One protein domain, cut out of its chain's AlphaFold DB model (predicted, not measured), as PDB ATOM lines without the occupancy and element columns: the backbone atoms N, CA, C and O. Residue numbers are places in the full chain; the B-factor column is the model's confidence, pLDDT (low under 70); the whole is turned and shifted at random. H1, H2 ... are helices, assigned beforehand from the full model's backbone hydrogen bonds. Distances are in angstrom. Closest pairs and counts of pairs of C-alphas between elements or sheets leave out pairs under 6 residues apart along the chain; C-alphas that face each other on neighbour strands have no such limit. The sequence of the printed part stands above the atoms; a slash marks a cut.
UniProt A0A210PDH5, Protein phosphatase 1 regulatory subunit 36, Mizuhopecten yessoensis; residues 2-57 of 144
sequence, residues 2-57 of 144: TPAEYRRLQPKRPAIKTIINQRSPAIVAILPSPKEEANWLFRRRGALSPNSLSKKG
ATOM      1  N   THR A   2     218.302 282.991 178.539       92.00
ATOM      2  CA  THR A   2     218.462 284.128 177.629       92.00
ATOM      3  C   THR A   2     218.831 285.404 178.400       92.00
ATOM      4  O   THR A   2     218.448 285.559 179.564       92.00
ATOM      5  N   PRO A   3     219.511 286.381 177.771       86.00
ATOM      6  CA  PRO A   3     219.758 287.687 178.392       86.00
ATOM      7  C   PRO A   3     218.470 288.406 178.836       86.00
ATOM      8  O   PRO A   3     218.484 289.209 179.770       86.00
ATOM      9  N   ALA A   4     217.342 288.121 178.179       85.31
ATOM     10  CA  ALA A   4     216.033 288.652 178.547       85.31
ATOM     11  C   ALA A   4     215.482 288.022 179.837       85.31
ATOM     12  O   ALA A   4     214.934 288.743 180.668       85.31
ATOM     13  N   GLU A   5     215.658 286.713 180.030       89.44
ATOM     14  CA  GLU A   5     215.300 286.017 181.275       89.44
ATOM     15  C   GLU A   5     216.151 286.500 182.452       89.44
ATOM     16  O   GLU A   5     215.612 286.779 183.520       89.44
ATOM     17  N   TYR A   6     217.457 286.697 182.244       89.38
ATOM     18  CA  TYR A   6     218.357 287.189 183.290       89.38
ATOM     19  C   TYR A   6     217.969 288.593 183.786       89.38
ATOM     20  O   TYR A   6     217.913 288.844 184.988       89.38
ATOM     21  N   ARG A   7     217.601 289.504 182.872       85.12
ATOM     22  CA  ARG A   7     217.117 290.851 183.236       85.12
ATOM     23  C   ARG A   7     215.813 290.844 184.035       85.12
ATOM     24  O   ARG A   7     215.578 291.785 184.783       85.12
ATOM     25  N   ARG A   8     214.964 289.821 183.882       85.25
ATOM     26  CA  ARG A   8     213.704 289.693 184.639       85.25
ATOM     27  C   ARG A   8     213.925 289.230 186.079       85.25
ATOM     28  O   ARG A   8     213.079 289.502 186.920       85.25
ATOM     29  N   LEU A   9     215.043 288.557 186.348       89.31
ATOM     30  CA  LEU A   9     215.433 288.139 187.695       89.31
ATOM     31  C   LEU A   9     216.106 289.256 188.496       89.31
ATOM     32  O   LEU A   9     216.176 289.168 189.718       89.31
ATOM     33  N   GLN A  10     216.604 290.301 187.828       85.50
ATOM     34  CA  GLN A  10     217.182 291.444 188.518       85.50
ATOM     35  C   GLN A  10     216.084 292.375 189.053       85.50
ATOM     36  O   GLN A  10     215.100 292.639 188.354       85.50
ATOM     37  N   PRO A  11     216.240 292.909 190.278       85.94
ATOM     38  CA  PRO A  11     215.302 293.878 190.823       85.94
ATOM     39  C   PRO A  11     215.209 295.102 189.905       85.94
ATOM     40  O   PRO A  11     216.213 295.607 189.394       85.94
ATOM     41  N   LYS A  12     213.980 295.581 189.678       85.00
ATOM     42  CA  LYS A  12     213.739 296.774 188.859       85.00
ATOM     43  C   LYS A  12     214.448 297.973 189.484       85.00
ATOM     44  O   LYS A  12     214.378 298.180 190.694       85.00
ATOM     45  N   ARG A  13     215.096 298.786 188.645       83.19
ATOM     46  CA  ARG A  13     215.682 300.053 189.095       83.19
ATOM     47  C   ARG A  13     214.563 300.975 189.602       83.19
ATOM     48  O   ARG A  13     213.509 301.032 188.961       83.19
ATOM     49  N   PRO A  14     214.771 301.689 190.720       82.00
ATOM     50  CA  PRO A  14     213.825 302.695 191.187       82.00
ATOM     51  C   PRO A  14     213.641 303.800 190.135       82.00
ATOM     52  O   PRO A  14     214.500 304.016 189.277       82.00
ATOM     53  N   ALA A  15     212.510 304.503 190.191       86.62
ATOM     54  CA  ALA A  15     212.235 305.600 189.271       86.62
ATOM     55  C   ALA A  15     213.292 306.711 189.410       86.62
ATOM     56  O   ALA A  15     213.758 307.008 190.508       86.62
ATOM     57  N   ILE A  16     213.630 307.398 188.314       82.94
ATOM     58  CA  ILE A  16     214.635 308.480 188.353       82.94
ATOM     59  C   ILE A  16     214.242 309.554 189.382       82.94
ATOM     60  O   ILE A  16     215.069 310.009 190.162       82.94
ATOM     61  N   LYS A  17     212.950 309.885 189.479       86.19
ATOM     62  CA  LYS A  17     212.435 310.864 190.450       86.19
ATOM     63  C   LYS A  17     212.692 310.478 191.911       86.19
ATOM     64  O   LYS A  17     212.799 311.362 192.752       86.19
ATOM     65  N   THR A  18     212.793 309.184 192.220       82.50
ATOM     66  CA  THR A  18     212.998 308.713 193.599       82.50
ATOM     67  C   THR A  18     214.467 308.703 194.016       82.50
ATOM     68  O   THR A  18     214.733 308.673 195.211       82.50
ATOM     69  N   ILE A  19     215.410 308.753 193.068       84.06
ATOM     70  CA  ILE A  19     216.852 308.688 193.364       84.06
ATOM     71  C   ILE A  19     217.541 310.058 193.421       84.06
ATOM     72  O   ILE A  19     218.624 310.145 193.981       84.06
ATOM     73  N   ILE A  20     216.931 311.131 192.894       82.44
ATOM     74  CA  ILE A  20     217.560 312.470 192.800       82.44
ATOM     75  C   ILE A  20     218.029 312.998 194.166       82.44
ATOM     76  O   ILE A  20     219.080 313.620 194.256       82.44
ATOM     77  N   ASN A  21     217.274 312.712 195.230       79.12
ATOM     78  CA  ASN A  21     217.593 313.160 196.590       79.12
ATOM     79  C   ASN A  21     218.226 312.058 197.460       79.12
ATOM     80  O   ASN A  21     218.417 312.263 198.659       79.12
ATOM     81  N   GLN A  22     218.507 310.879 196.898       85.94
ATOM     82  CA  GLN A  22     219.142 309.788 197.635       85.94
ATOM     83  C   GLN A  22     220.663 309.952 197.607       85.94
ATOM     84  O   GLN A  22     221.262 310.193 196.562       85.94
ATOM     85  N   ARG A  23     221.296 309.806 198.772       86.25
ATOM     86  CA  ARG A  23     222.756 309.796 198.910       86.25
ATOM     87  C   ARG A  23     223.279 308.362 198.849       86.25
ATOM     88  O   ARG A  23     222.584 307.429 199.244       86.25
ATOM     89  N   SER A  24     224.512 308.185 198.371       90.75
ATOM     90  CA  SER A  24     225.160 306.872 198.409       90.75
ATOM     91  C   SER A  24     225.434 306.449 199.863       90.75
ATOM     92  O   SER A  24     225.723 307.312 200.697       90.75
ATOM     93  N   PRO A  25     225.402 305.142 200.188       87.75
ATOM     94  CA  PRO A  25     225.678 304.665 201.547       87.75
ATOM     95  C   PRO A  25     227.050 305.100 202.081       87.75
ATOM     96  O   PRO A  25     227.173 305.455 203.246       87.75
ATOM     97  N   ALA A  26     228.067 305.139 201.214       92.88
ATOM     98  CA  ALA A  26     229.406 305.597 201.578       92.88
ATOM     99  C   ALA A  26     229.431 307.084 201.969       92.88
ATOM    100  O   ALA A  26     230.074 307.450 202.944       92.88
ATOM    101  N   ILE A  27     228.700 307.941 201.247       88.56
ATOM    102  CA  ILE A  27     228.629 309.375 201.562       88.56
ATOM    103  C   ILE A  27     227.883 309.606 202.876       88.56
ATOM    104  O   ILE A  27     228.317 310.431 203.669       88.56
ATOM    105  N   VAL A  28     226.793 308.871 203.125       87.44
ATOM    106  CA  VAL A  28     226.031 308.965 204.385       87.44
ATOM    107  C   VAL A  28     226.879 308.552 205.594       87.44
ATOM    108  O   VAL A  28     226.694 309.099 206.672       87.44
ATOM    109  N   ALA A  29     227.821 307.622 205.421       88.75
ATOM    110  CA  ALA A  29     228.707 307.186 206.500       88.75
ATOM    111  C   ALA A  29     229.804 308.208 206.855       88.75
ATOM    112  O   ALA A  29     230.323 308.170 207.967       88.75
ATOM    113  N   ILE A  30     230.177 309.087 205.919       93.12
ATOM    114  CA  ILE A  30     231.294 310.030 206.089       93.12
ATOM    115  C   ILE A  30     230.790 311.443 206.386       93.12
ATOM    116  O   ILE A  30     231.386 312.152 207.191       93.12
ATOM    117  N   LEU A  31     229.712 311.868 205.722       89.19
ATOM    118  CA  LEU A  31     229.206 313.232 205.794       89.19
ATOM    119  C   LEU A  31     227.815 313.257 206.431       89.19
ATOM    120  O   LEU A  31     226.908 312.592 205.909       89.19
ATOM    121  N   PRO A  32     227.601 314.085 207.469       86.81
ATOM    122  CA  PRO A  32     226.271 314.295 208.012       86.81
ATOM    123  C   PRO A  32     225.329 314.822 206.927       86.81
ATOM    124  O   PRO A  32     225.731 315.416 205.909       86.81
ATOM    125  N   SER A  33     224.037 314.556 207.089       84.94
ATOM    126  CA  SER A  33     223.048 315.172 206.213       84.94
ATOM    127  C   SER A  33     222.983 316.682 206.479       84.94
ATOM    128  O   SER A  33     223.162 317.110 207.618       84.94
ATOM    129  N   PRO A  34     222.657 317.522 205.477       81.94
ATOM    130  CA  PRO A  34     222.481 318.957 205.714       81.94
ATOM    131  C   PRO A  34     221.459 319.256 206.820       81.94
ATOM    132  O   PRO A  34     221.565 320.255 207.523       81.94
ATOM    133  N   LYS A  35     220.473 318.364 207.000       81.12
ATOM    134  CA  LYS A  35     219.489 318.444 208.084       81.12
ATOM    135  C   LYS A  35     220.059 318.079 209.451       81.12
ATOM    136  O   LYS A  35     219.546 318.584 210.441       81.12
ATOM    137  N   GLU A  36     221.055 317.204 209.517       84.81
ATOM    138  CA  GLU A  36     221.770 316.887 210.756       84.81
ATOM    139  C   GLU A  36     222.708 318.028 211.142       84.81
ATOM    140  O   GLU A  36     222.657 318.496 212.276       84.81
ATOM    141  N   GLU A  37     223.498 318.522 210.187       85.38
ATOM    142  CA  GLU A  37     224.498 319.567 210.418       85.38
ATOM    143  C   GLU A  37     223.852 320.925 210.724       85.38
ATOM    144  O   GLU A  37     224.128 321.549 211.746       85.38
ATOM    145  N   ALA A  38     222.910 321.356 209.885       82.44
ATOM    146  CA  ALA A  38     222.212 322.625 210.044       82.44
ATOM    147  C   ALA A  38     220.771 322.421 210.523       82.44
ATOM    148  O   ALA A  38     219.840 323.071 210.042       82.44
ATOM    149  N   ASN A  39     220.556 321.527 211.494       79.81
ATOM    150  CA  ASN A  39     219.217 321.223 212.018       79.81
ATOM    151  C   ASN A  39     218.465 322.481 212.498       79.81
ATOM    152  O   ASN A  39     217.241 322.546 212.452       79.81
ATOM    153  N   TRP A  40     219.184 323.513 212.937       77.94
ATOM    154  CA  TRP A  40     218.602 324.797 213.325       77.94
ATOM    155  C   TRP A  40     217.910 325.535 212.162       77.94
ATOM    156  O   TRP A  40     216.873 326.151 212.395       77.94
ATOM    157  N   LEU A  41     218.391 325.404 210.918       75.19
ATOM    158  CA  LEU A  41     217.727 325.963 209.728       75.19
ATOM    159  C   LEU A  41     216.423 325.230 209.395       75.19
ATOM    160  O   LEU A  41     215.476 325.822 208.879       75.19
ATOM    161  N   PHE A  42     216.364 323.929 209.683       76.25
ATOM    162  CA  PHE A  42     215.209 323.086 209.368       76.25
ATOM    163  C   PHE A  42     214.215 322.962 210.529       76.25
ATOM    164  O   PHE A  42     213.054 322.595 210.306       76.25
ATOM    165  N   ARG A  43     214.626 323.310 211.757       71.75
ATOM    166  CA  ARG A  43     213.743 323.482 212.914       71.75
ATOM    167  C   ARG A  43     212.858 324.704 212.686       71.75
ATOM    168  O   ARG A  43     213.153 325.814 213.113       71.75
ATOM    169  N   ARG A  44     211.714 324.477 212.037       64.88
ATOM    170  CA  ARG A  44     210.611 325.443 211.974       64.88
ATOM    171  C   ARG A  44     210.085 325.719 213.386       64.88
ATOM    172  O   ARG A  44     209.142 325.074 213.833       64.88
ATOM    173  N   ARG A  45     210.680 326.688 214.085       64.56
ATOM    174  CA  ARG A  45     210.027 327.368 215.212       64.56
ATOM    175  C   ARG A  45     208.955 328.306 214.656       64.56
ATOM    176  O   ARG A  45     209.119 328.863 213.569       64.56
ATOM    177  N   GLY A  46     207.846 328.415 215.385       65.75
ATOM    178  CA  GLY A  46     206.512 328.858 214.951       65.75
ATOM    179  C   GLY A  46     206.340 330.255 214.334       65.75
ATOM    180  O   GLY A  46     205.204 330.696 214.220       65.75
ATOM    181  N   ALA A  47     207.409 330.927 213.888       56.22
ATOM    182  CA  ALA A  47     207.372 332.175 213.119       56.22
ATOM    183  C   ALA A  47     207.794 332.012 211.638       56.22
ATOM    184  O   ALA A  47     207.225 332.685 210.781       56.22
ATOM    185  N   LEU A  48     208.704 331.081 211.307       52.81
ATOM    186  CA  LEU A  48     209.180 330.820 209.928       52.81
ATOM    187  C   LEU A  48     208.522 329.591 209.276       52.81
ATOM    188  O   LEU A  48     208.947 329.112 208.224       52.81
ATOM    189  N   SER A  49     207.478 329.044 209.897       56.91
ATOM    190  CA  SER A  49     206.670 328.013 209.260       56.91
ATOM    191  C   SER A  49     205.864 328.627 208.106       56.91
ATOM    192  O   SER A  49     205.328 329.720 208.265       56.91
ATOM    193  N   PRO A  50     205.687 327.939 206.964       56.56
ATOM    194  CA  PRO A  50     204.767 328.359 205.908       56.56
ATOM    195  C   PRO A  50     203.369 328.720 206.434       56.56
ATOM    196  O   PRO A  50     202.725 329.615 205.906       56.56
ATOM    197  N   ASN A  51     202.924 328.086 207.526       58.38
ATOM    198  CA  ASN A  51     201.635 328.385 208.157       58.38
ATOM    199  C   ASN A  51     201.644 329.650 209.037       58.38
ATOM    200  O   ASN A  51     200.579 330.209 209.292       58.38
ATOM    201  N   SER A  52     202.806 330.098 209.521       57.38
ATOM    202  CA  SER A  52     202.952 331.307 210.348       57.38
ATOM    203  C   SER A  52     203.359 332.536 209.531       57.38
ATOM    204  O   SER A  52     202.946 333.644 209.862       57.38
ATOM    205  N   LEU A  53     204.101 332.354 208.431       55.16
ATOM    206  CA  LEU A  53     204.467 333.433 207.500       55.16
ATOM    207  C   LEU A  53     203.234 334.069 206.846       55.16
ATOM    208  O   LEU A  53     203.161 335.288 206.737       55.16
ATOM    209  N   SER A  54     202.215 333.267 206.527       55.22
ATOM    210  CA  SER A  54     200.933 333.747 205.986       55.22
ATOM    211  C   SER A  54     200.140 334.642 206.947       55.22
ATOM    212  O   SER A  54     199.191 335.294 206.524       55.22
ATOM    213  N   LYS A  55     200.500 334.675 208.239       56.16
ATOM    214  CA  LYS A  55     199.859 335.541 209.243       56.16
ATOM    215  C   LYS A  55     200.626 336.841 209.495       56.16
ATOM    216  O   LYS A  55     200.053 337.764 210.058       56.16
ATOM    217  N   LYS A  56     201.882 336.965 209.047       51.72
ATOM    218  CA  LYS A  56     202.756 338.118 209.347       51.72
ATOM    219  C   LYS A  56     202.585 339.302 208.379       51.72
ATOM    220  O   LYS A  56     203.517 340.062 208.151       51.72
ATOM    221  N   GLY A  57     201.392 339.445 207.802       51.53
ATOM    222  CA  GLY A  57     201.026 340.545 206.904       51.53
ATOM    223  C   GLY A  57     199.727 341.255 207.288       51.53
ATOM    224  O   GLY A  57     199.206 342.020 206.482       51.53
TER     225      GLY A  57
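What this domain is: This is residues 2 to 57 of the 144 residues of the protein "Protein phosphatase 1 regulatory subunit 36" of Mizuhopecten yessoensis (UniProt A0A210PDH5). From its first residue, the printed part is an open, wandering chain strung with six short helices and no core. It makes one wide bend, from H2 out to H3 and back through H4 and H5 to H6. Its 56 residues have no named strand; the class is all helix, and the whole is extended, with a radius of gyration of the C-alphas of 20.2 A and spans of 65 by 29 by 11 A.

How they stand to each other: Start at H1, residues 3 to 9; it is apart from H2, residues 16 to 19, and H3, residues 25 to 30. Next find H4, residues 34 to 37, and H5, residues 39 to 42, close but not clearly touching: their closest C-alphas, Lys 35 and Phe 42, are 6.4 A apart. H6, residues 50 to 53, touches no helix. In H1 and H3 every O i to N i+4 pair is within hydrogen-bond range; the others are too short for one.

Where its parts are: Find C-alpha 3 at (219.758, 287.687, 178.392); from there H1 runs 10.3 A. H3 spans 9.0 A. H6 ends at (204.467, 333.433, 207.500).

The domain as a whole: The farthest C-alphas, Thr 2 and Gly 57, are 65.9 A apart. The printed part has no cut and no long link. Residues 44 to 57 have pLDDT under 70.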